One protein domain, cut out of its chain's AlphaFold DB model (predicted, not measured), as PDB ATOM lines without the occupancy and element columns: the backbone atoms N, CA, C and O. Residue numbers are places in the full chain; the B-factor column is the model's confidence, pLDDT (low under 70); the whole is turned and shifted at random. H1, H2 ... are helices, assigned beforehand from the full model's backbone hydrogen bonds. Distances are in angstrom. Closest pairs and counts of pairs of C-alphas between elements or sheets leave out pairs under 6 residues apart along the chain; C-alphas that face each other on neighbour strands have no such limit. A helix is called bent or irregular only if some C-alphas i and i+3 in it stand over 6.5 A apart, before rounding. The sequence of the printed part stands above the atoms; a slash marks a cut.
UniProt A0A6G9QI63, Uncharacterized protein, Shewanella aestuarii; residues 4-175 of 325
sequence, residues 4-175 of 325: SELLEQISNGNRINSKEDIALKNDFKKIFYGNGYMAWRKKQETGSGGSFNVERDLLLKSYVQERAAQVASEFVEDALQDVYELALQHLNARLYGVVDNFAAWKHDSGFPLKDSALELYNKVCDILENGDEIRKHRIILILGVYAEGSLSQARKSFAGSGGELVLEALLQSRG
ATOM      1  N   SER A   4     167.456 194.520 178.292       92.06
ATOM      2  CA  SER A   4     166.855 194.441 179.632       92.06
ATOM      3  C   SER A   4     166.692 195.813 180.309       92.06
ATOM      4  O   SER A   4     165.656 196.080 180.916       92.06
ATOM      5  N   GLU A   5     167.663 196.717 180.153       92.94
ATOM      6  CA  GLU A   5     167.594 198.105 180.652       92.94
ATOM      7  C   GLU A   5     166.560 198.931 179.869       92.94
ATOM      8  O   GLU A   5     165.835 199.745 180.441       92.94
ATOM      9  N   LEU A   6     166.443 198.686 178.559       94.00
ATOM     10  CA  LEU A   6     165.407 199.292 177.717       94.00
ATOM     11  C   LEU A   6     163.999 198.857 178.131       94.00
ATOM     12  O   LEU A   6     163.087 199.685 178.193       94.00
ATOM     13  N   LEU A   7     163.824 197.573 178.447       94.56
ATOM     14  CA  LEU A   7     162.557 197.058 178.956       94.56
ATOM     15  C   LEU A   7     162.182 197.712 180.291       94.56
ATOM     16  O   LEU A   7     161.027 198.083 180.483       94.56
ATOM     17  N   GLU A   8     163.154 197.893 181.189       93.25
ATOM     18  CA  GLU A   8     162.957 198.584 182.465       93.25
ATOM     19  C   GLU A   8     162.428 200.010 182.237       93.25
ATOM     20  O   GLU A   8     161.399 200.381 182.806       93.25
ATOM     21  N   GLN A   9     163.050 200.775 181.332       93.25
ATOM     22  CA  GLN A   9     162.596 202.122 180.974       93.25
ATOM     23  C   GLN A   9     161.151 202.142 180.466       93.25
ATOM     24  O   GLN A   9     160.343 202.929 180.966       93.25
ATOM     25  N   ILE A  10     160.807 201.263 179.522       92.94
ATOM     26  CA  ILE A  10     159.447 201.190 178.973       92.94
ATOM     27  C   ILE A  10     158.445 200.758 180.044       92.94
ATOM     28  O   ILE A  10     157.357 201.329 180.130       92.94
ATOM     29  N   SER A  11     158.807 199.796 180.899       92.69
ATOM     30  CA  SER A  11     157.944 199.355 182.001       92.69
ATOM     31  C   SER A  11     157.630 200.509 182.956       92.69
ATOM     32  O   SER A  11     156.496 200.632 183.413       92.69
ATOM     33  N   ASN A  12     158.576 201.434 183.144       92.88
ATOM     34  CA  ASN A  12     158.410 202.649 183.945       92.88
ATOM     35  C   ASN A  12     157.692 203.789 183.193       92.88
ATOM     36  O   ASN A  12     157.368 204.812 183.791       92.88
ATOM     37  N   GLY A  13     157.345 203.600 181.915       90.62
ATOM     38  CA  GLY A  13     156.599 204.566 181.099       90.62
ATOM     39  C   GLY A  13     157.481 205.553 180.335       90.62
ATOM     40  O   GLY A  13     156.966 206.508 179.753       90.62
ATOM     41  N   ASN A  14     158.796 205.329 180.314       93.56
ATOM     42  CA  ASN A  14     159.730 206.165 179.573       93.56
ATOM     43  C   ASN A  14     159.716 205.814 178.080       93.56
ATOM     44  O   ASN A  14     159.497 204.668 177.683       93.56
ATOM     45  N   ARG A  15     159.975 206.821 177.242       91.06
ATOM     46  CA  ARG A  15     160.123 206.638 175.794       91.06
ATOM     47  C   ARG A  15     161.547 206.213 175.464       91.06
ATOM     48  O   ARG A  15     162.491 206.747 176.035       91.06
ATOM     49  N   ILE A  16     161.671 205.327 174.484       92.81
ATOM     50  CA  ILE A  16     162.945 204.943 173.872       92.81
ATOM     51  C   ILE A  16     162.998 205.454 172.429       92.81
ATOM     52  O   ILE A  16     161.959 205.706 171.812       92.81
ATOM     53  N   ASN A  17     164.198 205.643 171.891       93.88
ATOM     54  CA  ASN A  17     164.379 206.095 170.513       93.88
ATOM     55  C   ASN A  17     164.277 204.937 169.500       93.88
ATOM     56  O   ASN A  17     164.261 203.760 169.857       93.88
ATOM     57  N   SER A  18     164.250 205.257 168.204       93.00
ATOM     58  CA  SER A  18     164.064 204.251 167.148       93.00
ATOM     59  C   SER A  18     165.173 203.193 167.084       93.00
ATOM     60  O   SER A  18     164.897 202.046 166.749       93.00
ATOM     61  N   LYS A  19     166.432 203.543 167.389       93.56
ATOM     62  CA  LYS A  19     167.544 202.572 167.379       93.56
ATOM     63  C   LYS A  19     167.412 201.580 168.533       93.56
ATOM     64  O   LYS A  19     167.648 200.388 168.353       93.56
ATOM     65  N   GLU A  20     167.014 202.079 169.694       93.94
ATOM     66  CA  GLU A  20     166.746 201.285 170.891       93.94
ATOM     67  C   GLU A  20     165.555 200.341 170.692       93.94
ATOM     68  O   GLU A  20     165.644 199.157 171.014       93.94
ATOM     69  N   ASP A  21     164.476 200.833 170.080       91.56
ATOM     70  CA  ASP A  21     163.297 200.028 169.746       91.56
ATOM     71  C   ASP A  21     163.640 198.883 168.779       91.56
ATOM     72  O   ASP A  21     163.212 197.746 168.977       91.56
ATOM     73  N   ILE A  22     164.489 199.134 167.774       93.31
ATOM     74  CA  ILE A  22     164.976 198.088 166.860       93.31
ATOM     75  C   ILE A  22     165.773 197.014 167.615       93.31
ATOM     76  O   ILE A  22     165.579 195.821 167.368       93.31
ATOM     77  N   ALA A  23     166.655 197.409 168.537       92.56
ATOM     78  CA  ALA A  23     167.435 196.461 169.331       92.56
ATOM     79  C   ALA A  23     166.530 195.584 170.211       92.56
ATOM     80  O   ALA A  23     166.664 194.358 170.209       92.56
ATOM     81  N   LEU A  24     165.555 196.199 170.887       94.12
ATOM     82  CA  LEU A  24     164.571 195.503 171.713       94.12
ATOM     83  C   LEU A  24     163.716 194.529 170.884       94.12
ATOM     84  O   LEU A  24     163.537 193.372 171.270       94.12
ATOM     85  N   LYS A  25     163.254 194.959 169.702       93.88
ATOM     86  CA  LYS A  25     162.520 194.119 168.743       93.88
ATOM     87  C   LYS A  25     163.301 192.885 168.317       93.88
ATOM     88  O   LYS A  25     162.714 191.813 168.185       93.88
ATOM     89  N   ASN A  26     164.602 193.017 168.080       94.56
ATOM     90  CA  ASN A  26     165.428 191.893 167.643       94.56
ATOM     91  C   ASN A  26     165.534 190.805 168.717       94.56
ATOM     92  O   ASN A  26     165.445 189.625 168.381       94.56
ATOM     93  N   ASP A  27     165.658 191.175 169.992       95.81
ATOM     94  CA  ASP A  27     165.692 190.191 171.077       95.81
ATOM     95  C   ASP A  27     164.311 189.599 171.369       95.81
ATOM     96  O   ASP A  27     164.196 188.380 171.494       95.81
ATOM     97  N   PHE A  28     163.237 190.394 171.352       96.31
ATOM     98  CA  PHE A  28     161.883 189.839 171.463       96.31
ATOM     99  C   PHE A  28     161.529 188.877 170.322       96.31
ATOM    100  O   PHE A  28     160.869 187.867 170.559       96.31
ATOM    101  N   LYS A  29     162.005 189.118 169.094       94.69
ATOM    102  CA  LYS A  29     161.857 188.147 168.001       94.69
ATOM    103  C   LYS A  29     162.534 186.815 168.326       94.69
ATOM    104  O   LYS A  29     161.937 185.780 168.061       94.69
ATOM    105  N   LYS A  30     163.727 186.814 168.932       95.12
ATOM    106  CA  LYS A  30     164.389 185.569 169.376       95.12
ATOM    107  C   LYS A  30     163.584 184.857 170.467       95.12
ATOM    108  O   LYS A  30     163.543 183.633 170.487       95.12
ATOM    109  N   ILE A  31     162.937 185.622 171.349       96.19
ATOM    110  CA  ILE A  31     162.077 185.092 172.411       96.19
ATOM    111  C   ILE A  31     160.817 184.444 171.830       96.19
ATOM    112  O   ILE A  31     160.465 183.357 172.263       96.19
ATOM    113  N   PHE A  32     160.134 185.065 170.866       94.50
ATOM    114  CA  PHE A  32     158.803 184.619 170.432       94.50
ATOM    115  C   PHE A  32     158.771 183.799 169.133       94.50
ATOM    116  O   PHE A  32     157.814 183.049 168.924       94.50
ATOM    117  N   TYR A  33     159.730 183.982 168.220       91.06
ATOM    118  CA  TYR A  33     159.660 183.463 166.844       91.06
ATOM    119  C   TYR A  33     160.592 182.255 166.660       91.06
ATOM    120  O   TYR A  33     161.442 181.969 167.501       91.06
ATOM    121  N   GLY A  34     160.452 181.536 165.541       86.81
ATOM    122  CA  GLY A  34     161.270 180.354 165.252       86.81
ATOM    123  C   GLY A  34     161.070 179.274 166.316       86.81
ATOM    124  O   GLY A  34     159.939 178.882 166.577       86.81
ATOM    125  N   ASN A  35     162.152 178.845 166.969       86.38
ATOM    126  CA  ASN A  35     162.113 177.892 168.088       86.38
ATOM    127  C   ASN A  35     161.821 178.553 169.453       86.38
ATOM    128  O   ASN A  35     162.093 177.958 170.494       86.38
ATOM    129  N   GLY A  36     161.308 179.786 169.454       91.69
ATOM    130  CA  GLY A  36     160.977 180.545 170.655       91.69
ATOM    131  C   GLY A  36     159.700 180.087 171.371       91.69
ATOM    132  O   GLY A  36     159.127 179.030 171.095       91.69
ATOM    133  N   TYR A  37     159.217 180.935 172.276       93.19
ATOM    134  CA  TYR A  37     158.099 180.695 173.182       93.19
ATOM    135  C   TYR A  37     156.845 180.164 172.478       93.19
ATOM    136  O   TYR A  37     156.241 179.201 172.943       93.19
ATOM    137  N   MET A  38     156.462 180.728 171.326       90.38
ATOM    138  CA  MET A  38     155.243 180.293 170.629       90.38
ATOM    139  C   MET A  38     155.361 178.875 170.054       90.38
ATOM    140  O   MET A  38     154.369 178.146 170.011       90.38
ATOM    141  N   ALA A  39     156.564 178.455 169.648       87.44
ATOM    142  CA  ALA A  39     156.811 177.084 169.215       87.44
ATOM    143  C   ALA A  39     156.813 176.113 170.399       87.44
ATOM    144  O   ALA A  39     156.270 175.016 170.283       87.44
ATOM    145  N   TRP A  40     157.360 176.521 171.546       89.06
ATOM    146  CA  TRP A  40     157.233 175.756 172.786       89.06
ATOM    147  C   TRP A  40     155.768 175.613 173.211       89.06
ATOM    148  O   TRP A  40     155.315 174.496 173.458       89.06
ATOM    149  N   ARG A  41     154.989 176.700 173.194       87.25
ATOM    150  CA  ARG A  41     153.568 176.669 173.560       87.25
ATOM    151  C   ARG A  41     152.769 175.741 172.649       87.25
ATOM    152  O   ARG A  41     151.991 174.936 173.148       87.25
ATOM    153  N   LYS A  42     153.039 175.771 171.340       84.31
ATOM    154  CA  LYS A  42     152.474 174.817 170.374       84.31
ATOM    155  C   LYS A  42     152.750 173.353 170.760       84.31
ATOM    156  O   LYS A  42     151.886 172.517 170.536       84.31
ATOM    157  N   LYS A  43     153.922 173.025 171.324       81.00
ATOM    158  CA  LYS A  43     154.228 171.660 171.806       81.00
ATOM    159  C   LYS A  43     153.444 171.309 173.070       81.00
ATOM    160  O   LYS A  43     152.971 170.188 173.187       81.00
ATOM    161  N   GLN A  44     153.270 172.250 173.996       78.06
ATOM    162  CA  GLN A  44     152.528 171.988 175.236       78.06
ATOM    163  C   GLN A  44     151.043 171.695 174.985       78.06
ATOM    164  O   GLN A  44     150.452 170.881 175.685       78.06
ATOM    165  N   GLU A  45     150.454 172.280 173.940       68.56
ATOM    166  CA  GLU A  45     149.088 171.941 173.511       68.56
ATOM    167  C   GLU A  45     148.942 170.464 173.118       68.56
ATOM    168  O   GLU A  45     147.908 169.859 173.383       68.56
ATOM    169  N   THR A  46     149.999 169.847 172.577       60.31
ATOM    170  CA  THR A  46     149.961 168.450 172.108       60.31
ATOM    171  C   THR A  46     149.939 167.397 173.224       60.31
ATOM    172  O   THR A  46     149.856 166.208 172.927       60.31
ATOM    173  N   GLY A  47     149.985 167.805 174.500       49.97
ATOM    174  CA  GLY A  47     149.915 166.909 175.663       49.97
ATOM    175  C   GLY A  47     148.503 166.461 176.063       49.97
ATOM    176  O   GLY A  47     148.375 165.530 176.855       49.97
ATOM    177  N   SER A  48     147.446 167.081 175.522       39.03
ATOM    178  CA  SER A  48     146.048 166.717 175.836       39.03
ATOM    179  C   SER A  48     145.007 167.136 174.777       39.03
ATOM    180  O   SER A  48     143.810 167.085 175.042       39.03
ATOM    181  N   GLY A  49     145.436 167.515 173.572       42.06
ATOM    182  CA  GLY A  49     144.584 167.831 172.418       42.06
ATOM    183  C   GLY A  49     145.431 167.757 171.151       42.06
ATOM    184  O   GLY A  49     146.611 168.105 171.185       42.06
ATOM    185  N   GLY A  50     144.892 167.201 170.072       52.94
ATOM    186  CA  GLY A  50     145.653 166.812 168.893       52.94
ATOM    187  C   GLY A  50     146.463 167.971 168.321       52.94
ATOM    188  O   GLY A  50     146.101 169.144 168.403       52.94
ATOM    189  N   SER A  51     147.609 167.662 167.710       77.88
ATOM    190  CA  SER A  51     148.259 168.661 166.865       77.88
ATOM    191  C   SER A  51     147.218 169.132 165.845       77.88
ATOM    192  O   SER A  51     146.636 168.274 165.192       77.88
ATOM    193  N   PHE A  52     146.983 170.441 165.714       83.31
ATOM    194  CA  PHE A  52     146.052 171.043 164.740       83.31
ATOM    195  C   PHE A  52     145.985 170.291 163.398       83.31
ATOM    196  O   PHE A  52     144.913 170.078 162.852       83.31
ATOM    197  N   ASN A  53     147.138 169.839 162.894       84.12
ATOM    198  CA  ASN A  53     147.235 169.050 161.670       84.12
ATOM    199  C   ASN A  53     146.423 167.744 161.725       84.12
ATOM    200  O   ASN A  53     145.710 167.453 160.782       84.12
ATOM    201  N   VAL A  54     146.496 166.982 162.819       85.81
ATOM    202  CA  VAL A  54     145.730 165.738 163.016       85.81
ATOM    203  C   VAL A  54     144.232 166.021 163.046       85.81
ATOM    204  O   VAL A  54     143.479 165.330 162.371       85.81
ATOM    205  N   GLU A  55     143.794 167.035 163.797       90.19
ATOM    206  CA  GLU A  55     142.369 167.389 163.882       90.19
ATOM    207  C   GLU A  55     141.837 167.897 162.540       90.19
ATOM    208  O   GLU A  55     140.779 167.465 162.091       90.19
ATOM    209  N   ARG A  56     142.619 168.721 161.838       91.44
ATOM    210  CA  ARG A  56     142.332 169.156 160.468       91.44
ATOM    211  C   ARG A  56     142.236 167.975 159.505       91.44
ATOM    212  O   ARG A  56     141.326 167.937 158.687       91.44
ATOM    213  N   ASP A  57     143.178 167.037 159.559       91.56
ATOM    214  CA  ASP A  57     143.201 165.896 158.639       91.56
ATOM    215  C   ASP A  57     142.006 164.964 158.897       91.56
ATOM    216  O   ASP A  57     141.413 164.441 157.954       91.56
ATOM    217  N   LEU A  58     141.603 164.799 160.163       93.81
ATOM    218  CA  LEU A  58     140.376 164.090 160.537       93.81
ATOM    219  C   LEU A  58     139.120 164.818 160.048       93.81
ATOM    220  O   LEU A  58     138.236 164.170 159.489       93.81
ATOM    221  N   LEU A  59     139.065 166.142 160.209       95.06
ATOM    222  CA  LEU A  59     137.981 166.988 159.711       95.06
ATOM    223  C   LEU A  59     137.843 166.865 158.188       95.06
ATOM    224  O   LEU A  59     136.777 166.541 157.682       95.06
ATOM    225  N   LEU A  60     138.924 167.039 157.428       96.19
ATOM    226  CA  LEU A  60     138.868 166.911 155.967       96.19
ATOM    227  C   LEU A  60     138.494 165.491 155.527       96.19
ATOM    228  O   LEU A  60     137.770 165.311 154.547       96.19
ATOM    229  N   LYS A  61     138.925 164.468 156.271       96.50
ATOM    230  CA  LYS A  61     138.513 163.086 156.020       96.50
ATOM    231  C   LYS A  61     137.016 162.869 156.259       96.50
ATOM    232  O   LYS A  61     136.411 162.131 155.483       96.50
ATOM    233  N   SER A  62     136.411 163.487 157.278       97.12
ATOM    234  CA  SER A  62     134.956 163.393 157.477       97.12
ATOM    235  C   SER A  62     134.204 164.087 156.345       97.12
ATOM    236  O   SER A  62     133.262 163.512 155.812       97.12
ATOM    237  N   TYR A  63     134.688 165.236 155.864       97.19
ATOM    238  CA  TYR A  63     134.154 165.892 154.664       97.19
ATOM    239  C   TYR A  63     134.161 164.964 153.443       97.19
ATOM    240  O   TYR A  63     133.133 164.799 152.785       97.19
ATOM    241  N   VAL A  64     135.292 164.302 153.168       97.06
ATOM    242  CA  VAL A  64     135.408 163.324 152.070       97.06
ATOM    243  C   VAL A  64     134.391 162.187 152.203       97.06
ATOM    244  O   VAL A  64     133.870 161.723 151.196       97.06
ATOM    245  N   GLN A  65     134.103 161.724 153.419       95.56
ATOM    246  CA  GLN A  65     133.219 160.578 153.657       95.56
ATOM    247  C   GLN A  65     131.733 160.951 153.674       95.56
ATOM    248  O   GLN A  65     130.903 160.213 153.148       95.56
ATOM    249  N   GLU A  66     131.398 162.080 154.288       96.12
ATOM    250  CA  GLU A  66     130.024 162.449 154.636       96.12
ATOM    251  C   GLU A  66     129.421 163.445 153.643       96.12
ATOM    252  O   GLU A  66     128.204 163.488 153.471       96.12
ATOM    253  N   ARG A  67     130.261 164.235 152.959       95.25
ATOM    254  CA  ARG A  67     129.831 165.335 152.080       95.25
ATOM    255  C   ARG A  67     130.237 165.145 150.618       95.25
ATOM    256  O   ARG A  67     130.147 166.072 149.818       95.25
ATOM    257  N   ALA A  68     130.596 163.922 150.226       93.00
ATOM    258  CA  ALA A  68     130.964 163.561 148.852       93.00
ATOM    259  C   ALA A  68     129.889 163.827 147.787       93.00
ATOM    260  O   ALA A  68     130.210 163.844 146.603       93.00
ATOM    261  N   ALA A  69     128.624 164.016 148.172       93.62
ATOM    262  CA  ALA A  69     127.526 164.342 147.259       93.62
ATOM    263  C   ALA A  69     127.144 165.834 147.264       93.62
ATOM    264  O   ALA A  69     126.318 166.247 146.455       93.62
ATOM    265  N   GLN A  70     127.730 166.641 148.156       96.06
ATOM    266  CA  GLN A  70     127.454 168.075 148.238       96.06
ATOM    267  C   GLN A  70     127.891 168.777 146.946       96.06
ATOM    268  O   GLN A  70     128.807 168.305 146.267       96.06
ATOM    269  N   VAL A  71     127.267 169.905 146.614       96.31
ATOM    270  CA  VAL A  71     127.727 170.823 145.560       96.31
ATOM    271  C   VAL A  71     129.171 171.242 145.882       96.31
ATOM    272  O   VAL A  71     129.493 171.550 147.026       96.31
ATOM    273  N   ALA A  72     130.086 171.168 144.916       96.69
ATOM    274  CA  ALA A  72     131.519 171.412 145.110       96.69
ATOM    275  C   ALA A  72     131.835 172.820 145.639       96.69
ATOM    276  O   ALA A  72     132.681 172.956 146.519       96.69
ATOM    277  N   SER A  73     131.137 173.848 145.155       95.62
ATOM    278  CA  SER A  73     131.265 175.222 145.639       95.62
ATOM    279  C   SER A  73     130.857 175.346 147.115       95.62
ATOM    280  O   SER A  73     131.519 176.059 147.866       95.62
ATOM    281  N   GLU A  74     129.813 174.633 147.552       95.81
ATOM    282  CA  GLU A  74     129.383 174.608 148.960       95.81
ATOM    283  C   GLU A  74     130.338 173.780 149.828       95.81
ATOM    284  O   GLU A  74     130.728 174.220 150.904       95.81
ATOM    285  N   PHE A  75     130.781 172.619 149.331       96.94
ATOM    286  CA  PHE A  75     131.781 171.782 149.998       96.94
ATOM    287  C   PHE A  75     133.038 172.590 150.318       96.94
ATOM    288  O   PHE A  75     133.562 172.522 151.426       96.94
ATOM    289  N   VAL A  76     133.524 173.349 149.333       95.25
ATOM    290  CA  VAL A  76     134.709 174.194 149.470       95.25
ATOM    291  C   VAL A  76     134.487 175.301 150.495       95.25
ATOM    292  O   VAL A  76     135.363 175.510 151.332       95.25
ATOM    293  N   GLU A  77     133.348 175.995 150.440       94.38
ATOM    294  CA  GLU A  77     133.018 177.060 151.390       94.38
ATOM    295  C   GLU A  77     133.023 176.539 152.829       94.38
ATOM    296  O   GLU A  77     133.733 177.079 153.681       94.38
ATOM    297  N   ASP A  78     132.288 175.455 153.071       95.56
ATOM    298  CA  ASP A  78     132.126 174.867 154.397       95.56
ATOM    299  C   ASP A  78     133.457 174.304 154.922       95.56
ATOM    300  O   ASP A  78     133.884 174.628 156.032       95.56
ATOM    301  N   ALA A  79     134.165 173.512 154.106       95.38
ATOM    302  CA  ALA A  79     135.434 172.906 154.502       95.38
ATOM    303  C   ALA A  79     136.491 173.970 154.812       95.38
ATOM    304  O   ALA A  79     137.236 173.853 155.785       95.38
ATOM    305  N   LEU A  80     136.566 175.023 153.997       92.31
ATOM    306  CA  LEU A  80     137.521 176.101 154.212       92.31
ATOM    307  C   LEU A  80     137.206 176.888 155.488       92.31
ATOM    308  O   LEU A  80     138.132 177.225 156.233       92.31
ATOM    309  N   GLN A  81     135.924 177.156 155.746       92.00
ATOM    310  CA  GLN A  81     135.478 177.841 156.953       92.00
ATOM    311  C   GLN A  81     135.803 177.023 158.208       92.00
ATOM    312  O   GLN A  81     136.471 177.544 159.101       92.00
ATOM    313  N   ASP A  82     135.433 175.741 158.254       93.69
ATOM    314  CA  ASP A  82     135.671 174.883 159.422       93.69
ATOM    315  C   ASP A  82     137.170 174.729 159.715       93.69
ATOM    316  O   ASP A  82     137.614 174.804 160.865       93.69
ATOM    317  N   VAL A  83     137.989 174.561 158.672       91.12
ATOM    318  CA  VAL A  83     139.442 174.468 158.839       91.12
ATOM    319  C   VAL A  83     140.021 175.797 159.350       91.12
ATOM    320  O   VAL A  83     140.930 175.792 160.190       91.12
ATOM    321  N   TYR A  84     139.517 176.939 158.875       88.62
ATOM    322  CA  TYR A  84     139.940 178.253 159.357       88.62
ATOM    323  C   TYR A  84     139.536 178.485 160.820       88.62
ATOM    324  O   TYR A  84     140.357 178.948 161.617       88.62
ATOM    325  N   GLU A  85     138.315 178.119 161.204       89.00
ATOM    326  CA  GLU A  85     137.836 178.205 162.584       89.00
ATOM    327  C   GLU A  85     138.662 177.329 163.526       89.00
ATOM    328  O   GLU A  85     139.123 177.813 164.563       89.00
ATOM    329  N   LEU A  86     138.944 176.085 163.132       88.88
ATOM    330  CA  LEU A  86     139.832 175.194 163.873       88.88
ATOM    331  C   LEU A  86     141.220 175.829 164.059       88.88
ATOM    332  O   LEU A  86     141.770 175.849 165.163       88.88
ATOM    333  N   ALA A  87     141.785 176.423 163.002       86.50
ATOM    334  CA  ALA A  87     143.066 177.117 163.095       86.50
ATOM    335  C   ALA A  87     143.009 178.280 164.101       86.50
ATOM    336  O   ALA A  87     143.915 178.421 164.928       86.50
ATOM    337  N   LEU A  88     141.950 179.094 164.070       85.00
ATOM    338  CA  LEU A  88     141.756 180.195 165.014       85.00
ATOM    339  C   LEU A  88     141.631 179.708 166.460       85.00
ATOM    340  O   LEU A  88     142.246 180.310 167.341       85.00
ATOM    341  N   GLN A  89     140.907 178.617 166.711       86.38
ATOM    342  CA  GLN A  89     140.777 178.030 168.048       86.38
ATOM    343  C   GLN A  89     142.149 177.667 168.632       86.38
ATOM    344  O   GLN A  89     142.488 178.110 169.732       86.38
ATOM    345  N   HIS A  90     142.990 176.964 167.866       84.88
ATOM    346  CA  HIS A  90     144.347 176.634 168.307       84.88
ATOM    347  C   HIS A  90     145.235 177.873 168.475       84.88
ATOM    348  O   HIS A  90     146.038 177.939 169.399       84.88
ATOM    349  N   LEU A  91     145.134 178.871 167.595       84.56
ATOM    350  CA  LEU A  91     145.935 180.093 167.726       84.56
ATOM    351  C   LEU A  91     145.536 180.909 168.964       84.56
ATOM    352  O   LEU A  91     146.412 181.427 169.656       84.56
ATOM    353  N   ASN A  92     144.240 180.983 169.266       83.44
ATOM    354  CA  ASN A  92     143.723 181.669 170.447       83.44
ATOM    355  C   ASN A  92     144.121 180.942 171.738       83.44
ATOM    356  O   ASN A  92     144.551 181.594 172.688       83.44
ATOM    357  N   ALA A  93     144.081 179.605 171.756       82.50
ATOM    358  CA  ALA A  93     144.556 178.806 172.889       82.50
ATOM    359  C   ALA A  93     146.032 179.092 173.236       82.50
ATOM    360  O   ALA A  93     146.389 179.215 174.415       82.50
ATOM    361  N   ARG A  94     146.882 179.312 172.219       83.88
ATOM    362  CA  ARG A  94     148.283 179.729 172.422       83.88
ATOM    363  C   ARG A  94     148.390 181.105 173.050       83.88
ATOM    364  O   ARG A  94     149.283 181.316 173.864       83.88
ATOM    365  N   LEU A  95     147.519 182.029 172.647       83.94
ATOM    366  CA  LEU A  95     147.541 183.416 173.101       83.94
ATOM    367  C   LEU A  95     147.058 183.554 174.551       83.94
ATOM    368  O   LEU A  95     147.712 184.234 175.340       83.94
ATOM    369  N   TYR A  96     145.961 182.886 174.920       80.75
ATOM    370  CA  TYR A  96     145.371 183.010 176.259       80.75
ATOM    371  C   TYR A  96     146.316 182.560 177.375       80.75
ATOM    372  O   TYR A  96     146.294 183.129 178.459       80.75
ATOM    373  N   GLY A  97     147.192 181.592 177.100       78.69
ATOM    374  CA  GLY A  97     148.152 181.094 178.082       78.69
ATOM    375  C   GLY A  97     149.471 181.865 178.166       78.69
ATOM    376  O   GLY A  97     150.328 181.434 178.936       78.69
ATOM    377  N   VAL A  98     149.691 182.932 177.379       86.12
ATOM    378  CA  VAL A  98     151.021 183.571 177.280       86.12
ATOM    379  C   VAL A  98     151.509 184.044 178.642       86.12
ATOM    380  O   VAL A  98     152.617 183.690 179.018       86.12
ATOM    381  N   VAL A  99     150.701 184.806 179.384       84.88
ATOM    382  CA  VAL A  99     151.115 185.383 180.674       84.88
ATOM    383  C   VAL A  99     151.350 184.282 181.709       84.88
ATOM    384  O   VAL A  99     152.433 184.211 182.284       84.88
ATOM    385  N   ASP A 100     150.388 183.372 181.860       84.75
ATOM    386  CA  ASP A 100     150.419 182.326 182.890       84.75
ATOM    387  C   ASP A 100     151.550 181.313 182.683       84.75
ATOM    388  O   ASP A 100     152.094 180.761 183.637       84.75
ATOM    389  N   ASN A 101     151.931 181.058 181.428       87.56
ATOM    390  CA  ASN A 101     152.915 180.032 181.091       87.56
ATOM    391  C   ASN A 101     154.277 180.619 180.689       87.56
ATOM    392  O   ASN A 101     155.180 179.849 180.357       87.56
ATOM    393  N   PHE A 102     154.453 181.948 180.655       92.50
ATOM    394  CA  PHE A 102     155.678 182.567 180.127       92.50
ATOM    395  C   PHE A 102     156.928 182.114 180.883       92.50
ATOM    396  O   PHE A 102     157.906 181.666 180.279       92.50
ATOM    397  N   ALA A 103     156.865 182.179 182.215       92.88
ATOM    398  CA  ALA A 103     157.958 181.809 183.107       92.88
ATOM    399  C   ALA A 103     158.222 180.295 183.129       92.88
ATOM    400  O   ALA A 103     159.343 179.878 183.408       92.88
ATOM    401  N   ALA A 104     157.224 179.468 182.796       91.75
ATOM    402  CA  ALA A 104     157.367 178.014 182.782       91.75
ATOM    403  C   ALA A 104     158.301 177.520 181.663       91.75
ATOM    404  O   ALA A 104     158.928 176.471 181.806       91.75
ATOM    405  N   TRP A 105     158.454 178.290 180.576       93.25
ATOM    406  CA  TRP A 105     159.296 177.904 179.440       93.25
ATOM    407  C   TRP A 105     160.764 177.661 179.825       93.25
ATOM    408  O   TRP A 105     161.391 176.763 179.269       93.25
ATOM    409  N   LYS A 106     161.303 178.381 180.822       93.94
ATOM    410  CA  LYS A 106     162.689 178.198 181.303       93.94
ATOM    411  C   LYS A 106     162.982 176.805 181.871       93.94
ATOM    412  O   LYS A 106     164.144 176.436 181.999       93.94
ATOM    413  N   HIS A 107     161.942 176.057 182.236       92.06
ATOM    414  CA  HIS A 107     162.052 174.698 182.767       92.06
ATOM    415  C   HIS A 107     161.985 173.622 181.677       92.06
ATOM    416  O   HIS A 107     162.133 172.438 181.972       92.06
ATOM    417  N   ASP A 108     161.771 174.013 180.419       90.94
ATOM    418  CA  ASP A 108     161.804 173.093 179.294       90.94
ATOM    419  C   ASP A 108     163.234 172.604 179.030       90.94
ATOM    420  O   ASP A 108     164.176 173.393 178.947       90.94
ATOM    421  N   SER A 109     163.393 171.292 178.839       86.31
ATOM    422  CA  SER A 109     164.698 170.678 178.540       86.31
ATOM    423  C   SER A 109     165.380 171.237 177.279       86.31
ATOM    424  O   SER A 109     166.599 171.146 177.152       86.31
ATOM    425  N   GLY A 110     164.611 171.829 176.359       86.81
ATOM    426  CA  GLY A 110     165.088 172.447 175.125       86.81
ATOM    427  C   GLY A 110     165.121 173.977 175.152       86.81
ATOM    428  O   GLY A 110     165.111 174.580 174.077       86.81
ATOM    429  N   PHE A 111     165.120 174.617 176.327       93.00
ATOM    430  CA  PHE A 111     165.108 176.078 176.445       93.00
ATOM    431  C   PHE A 111     166.304 176.732 175.707       93.00
ATOM    432  O   PHE A 111     167.460 176.504 176.074       93.00
ATOM    433  N   PRO A 112     166.066 177.546 174.655       92.75
ATOM    434  CA  PRO A 112     167.112 177.896 173.691       92.75
ATOM    435  C   PRO A 112     167.771 179.266 173.921       92.75
ATOM    436  O   PRO A 112     168.716 179.607 173.206       92.75
ATOM    437  N   LEU A 113     167.259 180.090 174.843       95.44
ATOM    438  CA  LEU A 113     167.681 181.488 174.962       95.44
ATOM    439  C   LEU A 113     169.064 181.634 175.602       95.44
ATOM    440  O   LEU A 113     169.386 180.989 176.597       95.44
ATOM    441  N   LYS A 114     169.861 182.544 175.037       93.75
ATOM    442  CA  LYS A 114     171.208 182.910 175.490       93.75
ATOM    443  C   LYS A 114     171.396 184.428 175.422       93.75
ATOM    444  O   LYS A 114     170.584 185.132 174.813       93.75
ATOM    445  N   ASP A 115     172.477 184.905 176.029       94.50
ATOM    446  CA  ASP A 115     172.963 186.285 175.930       94.50
ATOM    447  C   ASP A 115     171.875 187.334 176.243       94.50
ATOM    448  O   ASP A 115     171.091 187.180 177.181       94.50
ATOM    449  N   SER A 116     171.800 188.404 175.447       94.69
ATOM    450  CA  SER A 116     170.870 189.518 175.654       94.69
ATOM    451  C   SER A 116     169.394 189.103 175.627       94.69
ATOM    452  O   SER A 116     168.584 189.676 176.352       94.69
ATOM    453  N   ALA A 117     169.035 188.070 174.856       94.94
ATOM    454  CA  ALA A 117     167.665 187.562 174.815       94.94
ATOM    455  C   ALA A 117     167.283 186.832 176.112       94.94
ATOM    456  O   ALA A 117     166.142 186.946 176.559       94.94
ATOM    457  N   LEU A 118     168.232 186.124 176.735       96.31
ATOM    458  CA  LEU A 118     168.036 185.510 178.048       96.31
ATOM    459  C   LEU A 118     167.917 186.571 179.147       96.31
ATOM    460  O   LEU A 118     167.017 186.486 179.980       96.31
ATOM    461  N   GLU A 119     168.776 187.596 179.130       96.62
ATOM    462  CA  GLU A 119     168.675 188.724 180.069       96.62
ATOM    463  C   GLU A 119     167.311 189.426 179.956       96.62
ATOM    464  O   GLU A 119     166.664 189.693 180.970       96.62
ATOM    465  N   LEU A 120     166.847 189.683 178.727       97.19
ATOM    466  CA  LEU A 120     165.538 190.279 178.465       97.19
ATOM    467  C   LEU A 120     164.393 189.380 178.956       97.19
ATOM    468  O   LEU A 120     163.491 189.868 179.632       97.19
ATOM    469  N   TYR A 121     164.437 188.077 178.660       97.12
ATOM    470  CA  TYR A 121     163.432 187.107 179.108       97.12
ATOM    471  C   TYR A 121     163.332 187.039 180.638       97.12
ATOM    472  O   TYR A 121     162.234 187.125 181.190       97.12
ATOM    473  N   ASN A 122     164.470 186.946 181.330       96.62
ATOM    474  CA  ASN A 122     164.498 186.927 182.791       96.62
ATOM    475  C   ASN A 122     163.925 188.222 183.368       96.62
ATOM    476  O   ASN A 122     163.191 188.180 184.351       96.62
ATOM    477  N   LYS A 123     164.199 189.366 182.726       96.88
ATOM    478  CA  LYS A 123     163.653 190.650 183.165       96.88
ATOM    479  C   LYS A 123     162.141 190.753 182.966       96.88
ATOM    480  O   LYS A 123     161.457 191.309 183.820       96.88
ATOM    481  N   VAL A 124     161.610 190.201 181.874       96.62
ATOM    482  CA  VAL A 124     160.159 190.058 181.686       96.62
ATOM    483  C   VAL A 124     159.560 189.234 182.826       96.62
ATOM    484  O   VAL A 124     158.595 189.684 183.435       96.62
ATOM    485  N   CYS A 125     160.136 188.066 183.131       96.00
ATOM    486  CA  CYS A 125     159.633 187.194 184.196       96.00
ATOM    487  C   CYS A 125     159.652 187.897 185.561       96.00
ATOM    488  O   CYS A 125     158.643 187.890 186.255       96.00
ATOM    489  N   ASP A 126     160.747 188.584 185.893       95.69
ATOM    490  CA  ASP A 126     160.867 189.383 187.119       95.69
ATOM    491  C   ASP A 126     159.768 190.451 187.232       95.69
ATOM    492  O   ASP A 126     159.130 190.572 188.273       95.69
ATOM    493  N   ILE A 127     159.480 191.198 186.157       95.12
ATOM    494  CA  ILE A 127     158.418 192.217 186.187       95.12
ATOM    495  C   ILE A 127     157.027 191.573 186.297       95.12
ATOM    496  O   ILE A 127     156.167 192.112 186.992       95.12
ATOM    497  N   LEU A 128     156.789 190.439 185.632       93.62
ATOM    498  CA  LEU A 128     155.517 189.717 185.734       93.62
ATOM    499  C   LEU A 128     155.273 189.154 187.142       93.62
ATOM    500  O   LEU A 128     154.133 189.155 187.596       93.62
ATOM    501  N   GLU A 129     156.321 188.700 187.830       92.56
ATOM    502  CA  GLU A 129     156.232 188.138 189.183       92.56
ATOM    503  C   GLU A 129     156.186 189.246 190.254       92.56
ATOM    504  O   GLU A 129     155.295 189.257 191.104       92.56
ATOM    505  N   ASN A 130     157.098 190.222 190.175       94.38
ATOM    506  CA  ASN A 130     157.404 191.160 191.263       94.38
ATOM    507  C   ASN A 130     157.058 192.630 190.962       94.38
ATOM    508  O   ASN A 130     157.162 193.478 191.849       94.38
ATOM    509  N   GLY A 131     156.694 192.972 189.723       92.19
ATOM    510  CA  GLY A 131     156.375 194.346 189.335       92.19
ATOM    511  C   GLY A 131     155.075 194.868 189.956       92.19
ATOM    512  O   GLY A 131     154.192 194.101 190.336       92.19
ATOM    513  N   ASP A 132     154.919 196.191 190.015       95.12
ATOM    514  CA  ASP A 132     153.609 196.785 190.289       95.12
ATOM    515  C   ASP A 132     152.631 196.550 189.121       95.12
ATOM    516  O   ASP A 132     153.025 196.220 187.997       95.12
ATOM    517  N   GLU A 133     151.339 196.751 189.373       94.25
ATOM    518  CA  GLU A 133     150.280 196.491 188.392       94.25
ATOM    519  C   GLU A 133     150.433 197.302 187.099       94.25
ATOM    520  O   GLU A 133     150.126 196.811 186.013       94.25
ATOM    521  N   ILE A 134     150.943 198.534 187.160       95.06
ATOM    522  CA  ILE A 134     151.118 199.369 185.964       95.06
ATOM    523  C   ILE A 134     152.234 198.790 185.092       95.06
ATOM    524  O   ILE A 134     152.090 198.683 183.867       95.06
ATOM    525  N   ARG A 135     153.345 198.395 185.715       94.56
ATOM    526  CA  ARG A 135     154.476 197.766 185.032       94.56
ATOM    527  C   ARG A 135     154.074 196.424 184.432       94.56
ATOM    528  O   ARG A 135     154.363 196.196 183.256       94.56
ATOM    529  N   LYS A 136     153.346 195.587 185.180       93.81
ATOM    530  CA  LYS A 136     152.801 194.311 184.686       93.81
ATOM    531  C   LYS A 136     151.934 194.514 183.449       93.81
ATOM    532  O   LYS A 136     152.211 193.902 182.420       93.81
ATOM    533  N   HIS A 137     150.964 195.431 183.492       93.06
ATOM    534  CA  HIS A 137     150.109 195.722 182.336       93.06
ATOM    535  C   HIS A 137     150.912 196.140 181.099       93.06
ATOM    536  O   HIS A 137     150.662 195.642 180.002       93.06
ATOM    537  N   ARG A 138     151.914 197.015 181.255       94.56
ATOM    538  CA  ARG A 138     152.779 197.431 180.135       94.56
ATOM    539  C   ARG A 138     153.539 196.253 179.533       94.56
ATOM    540  O   ARG A 138     153.599 196.141 178.311       94.56
ATOM    541  N   ILE A 139     154.078 195.361 180.364       94.19
ATOM    542  CA  ILE A 139     154.751 194.148 179.884       94.19
ATOM    543  C   ILE A 139     153.768 193.215 179.175       94.19
ATOM    544  O   ILE A 139     154.077 192.759 178.079       94.19
ATOM    545  N   ILE A 140     152.570 192.991 179.721       93.19
ATOM    546  CA  ILE A 140     151.537 192.152 179.093       93.19
ATOM    547  C   ILE A 140     151.189 192.661 177.688       93.19
ATOM    548  O   ILE A 140     151.127 191.866 176.752       93.19
ATOM    549  N   LEU A 141     151.041 193.979 177.506       92.25
ATOM    550  CA  LEU A 141     150.798 194.567 176.183       92.25
ATOM    551  C   LEU A 141     151.951 194.286 175.209       92.25
ATOM    552  O   LEU A 141     151.710 193.930 174.056       92.25
ATOM    553  N   ILE A 142     153.200 194.400 175.669       92.81
ATOM    554  CA  ILE A 142     154.382 194.091 174.852       92.81
ATOM    555  C   ILE A 142     154.385 192.610 174.454       92.81
ATOM    556  O   ILE A 142     154.567 192.301 173.276       92.81
ATOM    557  N   LEU A 143     154.142 191.695 175.398       93.94
ATOM    558  CA  LEU A 143     154.060 190.260 175.105       93.94
ATOM    559  C   LEU A 143     152.944 189.959 174.102       93.94
ATOM    560  O   LEU A 143     153.177 189.209 173.157       93.94
ATOM    561  N   GLY A 144     151.781 190.598 174.251       91.50
ATOM    562  CA  GLY A 144     150.662 190.484 173.318       91.50
ATOM    563  C   GLY A 144     151.046 190.864 171.887       91.50
ATOM    564  O   GLY A 144     150.742 190.120 170.957       91.50
ATOM    565  N   VAL A 145     151.790 191.961 171.701       91.75
ATOM    566  CA  VAL A 145     152.256 192.406 170.373       91.75
ATOM    567  C   VAL A 145     153.147 191.360 169.694       91.75
ATOM    568  O   VAL A 145     152.959 191.069 168.511       91.75
ATOM    569  N   TYR A 146     154.113 190.775 170.409       92.94
ATOM    570  CA  TYR A 146     155.020 189.785 169.812       92.94
ATOM    571  C   TYR A 146     154.379 188.403 169.662       92.94
ATOM    572  O   TYR A 146     154.624 187.731 168.658       92.94
ATOM    573  N   ALA A 147     153.526 187.989 170.602       91.94
ATOM    574  CA  ALA A 147     152.738 186.771 170.468       91.94
ATOM    575  C   ALA A 147     151.843 186.848 169.222       91.94
ATOM    576  O   ALA A 147     151.924 185.980 168.352       91.94
ATOM    577  N   GLU A 148     151.076 187.930 169.067       90.19
ATOM    578  CA  GLU A 148     150.188 188.128 167.919       90.19
ATOM    579  C   GLU A 148     150.962 188.291 166.602       90.19
ATOM    580  O   GLU A 148     150.557 187.756 165.568       90.19
ATOM    581  N   GLY A 149     152.125 188.950 166.629       88.88
ATOM    582  CA  GLY A 149     153.027 189.027 165.478       88.88
ATOM    583  C   GLY A 149     153.512 187.654 164.999       88.88
ATOM    584  O   GLY A 149     153.568 187.408 163.790       88.88
ATOM    585  N   SER A 150     153.810 186.741 165.928       87.19
ATOM    586  CA  SER A 150     154.173 185.348 165.631       87.19
ATOM    587  C   SER A 150     152.972 184.555 165.091       87.19
ATOM    588  O   SER A 150     153.066 183.907 164.044       87.19
ATOM    589  N   LEU A 151     151.803 184.677 165.731       86.81
ATOM    590  CA  LEU A 151     150.562 184.015 165.303       86.81
ATOM    591  C   LEU A 151     150.072 184.511 163.935       86.81
ATOM    592  O   LEU A 151     149.550 183.725 163.150       86.81
ATOM    593  N   SER A 152     150.297 185.782 163.595       84.00
ATOM    594  CA  SER A 152     149.988 186.336 162.270       84.00
ATOM    595  C   SER A 152     150.754 185.627 161.153       84.00
ATOM    596  O   SER A 152     150.197 185.358 160.089       84.00
ATOM    597  N   GLN A 153     152.017 185.260 161.393       76.19
ATOM    598  CA  GLN A 153     152.786 184.463 160.433       76.19
ATOM    599  C   GLN A 153     152.243 183.036 160.328       76.19
ATOM    600  O   GLN A 153     152.161 182.499 159.225       76.19
ATOM    601  N   ALA A 154     151.792 182.450 161.442       78.62
ATOM    602  CA  ALA A 154     151.119 181.156 161.422       78.62
ATOM    603  C   ALA A 154     149.805 181.199 160.616       78.62
ATOM    604  O   ALA A 154     149.582 180.308 159.802       78.62
ATOM    605  N   ARG A 155     148.989 182.260 160.748       79.75
ATOM    606  CA  ARG A 155     147.781 182.470 159.921       79.75
ATOM    607  C   ARG A 155     148.106 182.575 158.432       79.75
ATOM    608  O   ARG A 155     147.400 181.994 157.621       79.75
ATOM    609  N   LYS A 156     149.195 183.256 158.061       77.00
ATOM    610  CA  LYS A 156     149.647 183.333 156.657       77.00
ATOM    611  C   LYS A 156     150.116 181.984 156.121       77.00
ATOM    612  O   LYS A 156     149.794 181.640 154.993       77.00
ATOM    613  N   SER A 157     150.860 181.224 156.924       73.94
ATOM    614  CA  SER A 157     151.284 179.868 156.558       73.94
ATOM    615  C   SER A 157     150.083 178.941 156.381       73.94
ATOM    616  O   SER A 157     150.044 178.167 155.429       73.94
ATOM    617  N   PHE A 158     149.096 179.046 157.274       74.06
ATOM    618  CA  PHE A 158     147.828 178.341 157.152       74.06
ATOM    619  C   PHE A 158     147.112 178.738 155.859       74.06
ATOM    620  O   PHE A 158     146.736 177.863 155.091       74.06
ATOM    621  N   ALA A 159     147.012 180.038 155.578       70.31
ATOM    622  CA  ALA A 159     146.343 180.526 154.385       70.31
ATOM    623  C   ALA A 159     147.026 180.100 153.067       70.31
ATOM    624  O   ALA A 159     146.398 180.130 152.015       70.31
ATOM    625  N   GLY A 160     148.305 179.709 153.108       70.00
ATOM    626  CA  GLY A 160     148.952 179.019 151.992       70.00
ATOM    627  C   GLY A 160     148.418 177.594 151.847       70.00
ATOM    628  O   GLY A 160     147.706 177.289 150.904       70.00
ATOM    629  N   SER A 161     148.689 176.747 152.844       79.38
ATOM    630  CA  SER A 161     148.406 175.300 152.763       79.38
ATOM    631  C   SER A 161     146.927 174.891 152.866       79.38
ATOM    632  O   SER A 161     146.559 173.803 152.438       79.38
ATOM    633  N   GLY A 162     146.066 175.712 153.473       84.88
ATOM    634  CA  GLY A 162     144.674 175.350 153.754       84.88
ATOM    635  C   GLY A 162     143.843 175.161 152.485       84.88
ATOM    636  O   GLY A 162     143.075 174.209 152.400       84.88
ATOM    637  N   GLY A 163     144.047 176.023 151.486       89.38
ATOM    638  CA  GLY A 163     143.348 175.936 150.205       89.38
ATOM    639  C   GLY A 163     143.732 174.680 149.425       89.38
ATOM    640  O   GLY A 163     142.857 173.990 148.912       89.38
ATOM    641  N   GLU A 164     145.024 174.342 149.396       90.94
ATOM    642  CA  GLU A 164     145.520 173.109 148.768       90.94
ATOM    643  C   GLU A 164     144.848 171.877 149.384       90.94
ATOM    644  O   GLU A 164     144.299 171.045 148.670       90.94
ATOM    645  N   LEU A 165     144.804 171.801 150.716       92.81
ATOM    646  CA  LEU A 165     144.222 170.664 151.433       92.81
ATOM    647  C   LEU A 165     142.707 170.537 151.235       92.81
ATOM    648  O   LEU A 165     142.202 169.424 151.096       92.81
ATOM    649  N   VAL A 166     141.979 171.656 151.207       95.31
ATOM    650  CA  VAL A 166     140.538 171.659 150.912       95.31
ATOM    651  C   VAL A 166     140.282 171.214 149.472       95.31
ATOM    652  O   VAL A 166     139.376 170.416 149.235       95.31
ATOM    653  N   LEU A 167     141.098 171.666 148.515       95.44
ATOM    654  CA  LEU A 167     140.993 171.222 147.127       95.44
ATOM    655  C   LEU A 167     141.300 169.727 146.987       95.44
ATOM    656  O   LEU A 167     140.572 169.018 146.299       95.44
ATOM    657  N   GLU A 168     142.334 169.228 147.666       96.00
ATOM    658  CA  GLU A 168     142.628 167.795 147.712       96.00
ATOM    659  C   GLU A 168     141.454 166.992 148.284       96.00
ATOM    660  O   GLU A 168     141.081 165.965 147.716       96.00
ATOM    661  N   ALA A 169     140.847 167.461 149.376       97.25
ATOM    662  CA  ALA A 169     139.670 166.829 149.959       97.25
ATOM    663  C   ALA A 169     138.486 166.834 148.979       97.25
ATOM    664  O   ALA A 169     137.786 165.829 148.862       97.25
ATOM    665  N   LEU A 170     138.290 167.916 148.218       97.81
ATOM    666  CA  LEU A 170     137.283 167.953 147.161       97.81
ATOM    667  C   LEU A 170     137.587 166.920 146.065       97.81
ATOM    668  O   LEU A 170     136.701 166.159 145.704       97.81
ATOM    669  N   LEU A 171     138.815 166.838 145.549       97.56
ATOM    670  CA  LEU A 171     139.178 165.844 144.524       97.56
ATOM    671  C   LEU A 171     138.928 164.409 145.025       97.56
ATOM    672  O   LEU A 171     138.325 163.589 144.328       97.56
ATOM    673  N   GLN A 172     139.330 164.116 146.265       97.44
ATOM    674  CA  GLN A 172     139.125 162.810 146.896       97.44
ATOM    675  C   GLN A 172     137.650 162.479 147.117       97.44
ATOM    676  O   GLN A 172     137.247 161.333 146.907       97.44
ATOM    677  N   SER A 173     136.828 163.463 147.490       97.19
ATOM    678  CA  SER A 173     135.384 163.267 147.665       97.19
ATOM    679  C   SER A 173     134.677 162.920 146.349       97.19
ATOM    680  O   SER A 173     133.618 162.298 146.356       97.19
ATOM    681  N   ARG A 174     135.309 163.224 145.206       96.25
ATOM    682  CA  ARG A 174     134.863 162.846 143.852       96.25
ATOM    683  C   ARG A 174     135.519 161.571 143.326       96.25
ATOM    684  O   ARG A 174     135.368 161.232 142.157       96.25
ATOM    685  N   GLY A 175     136.219 160.839 144.192       95.25
ATOM    686  CA  GLY A 175     136.804 159.536 143.885       95.25
ATOM    687  C   GLY A 175     138.209 159.581 143.285       95.25
ATOM    688  O   GLY A 175     138.767 158.513 143.028       95.25
TER     689      GLY A 175
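This is residues 4 to 175 of the 325 residues of an uncharacterized protein of Shewanella aestuarii (UniProt A0A6G9QI63). An elongated, all-helix domain has a head at one end, where H1, H2 and H8 pack on one another and on the first part of a long bent helix, H9. From there H9 runs to the other end, where its last arm and the helical hairpin of H4 and H5 make a three-helix arm; the short H3, H6 and H7 lie between the ends. The printed part has 172 residues, with nine named helices in the order H1 to H9 and no named strand. It is loose, with a radius of gyration of the C-alphas of 20.1 A, and spans 62 by 33 by 28 A.

The hub is H9, residues 133 to 173, which touches six helices. By its hydrogen bonds it was assigned as one helix, but it is bent, with C-alphas 160 and 163 6.6 A apart; its arms H9a, residues 133 to 160, and H9b, residues 163 to 173, stand at a steep tilt of 47 degrees. H5, residues 72 to 96, touches H9a at a shallow tilt of 27 degrees, opposite ways, with C-alphas Leu 91 and Leu 151 closest at 6.5 A. H5 touches H9b too, at Leu 80 and Val 166, C-alphas 6.3 A apart. H4, residues 52 to 66, forms a hairpin with H5 at 23 degrees, closest at C-alphas Arg 56 and Val 83, 6.3 A. At the other end H8, residues 115 to 130, touches H9a with C-alphas Leu 128 and Lys 136 5.4 A apart. H2, residues 18 to 32, touches H8 about perpendicular, at 83 degrees, with C-alphas Asp 27 and Ala 117 5.0 A apart. H1, residues 4 to 11, touches H8 at C-alphas Ser 4 and Leu 120, 4.5 A. H3, residues 37 to 45, touches H5 at C-alphas Arg 41 and Arg 94, 6.2 A. H6, residues 98 to 101, touches H9a at C-alphas Val 99 and Ile 140, 7.0 A. H7, residues 103 to 107, is close to but not clearly touching H8, with C-alphas Ala 103 and Cys 125 5.7 A apart. Every O i to N i+4 pair is within hydrogen-bond range in H1, H2, H3, H4, H5, H8 and H9b; H9a has 23 of 24, H7 has 0 of 1 but 1 of 2 O i to N i+3 pairs, and H6 is too short for an i+4 pair.

H9a measures 40.4 A, H5 36.0 A, H8 22.4 A, H4 20.8 A and H2 20.6 A. C-alpha 4 of H1 is at (166.855, 194.441, 179.632), and C-alpha 173 of H9b at (135.384, 163.267, 147.665).

The two C-alphas farthest apart, Asn 14 and Gly 175, are 63.0 A apart. The printed part has no cut and no long link. Mean pLDDT of the printed part is 89.7; residues 45 to 50 are under 70.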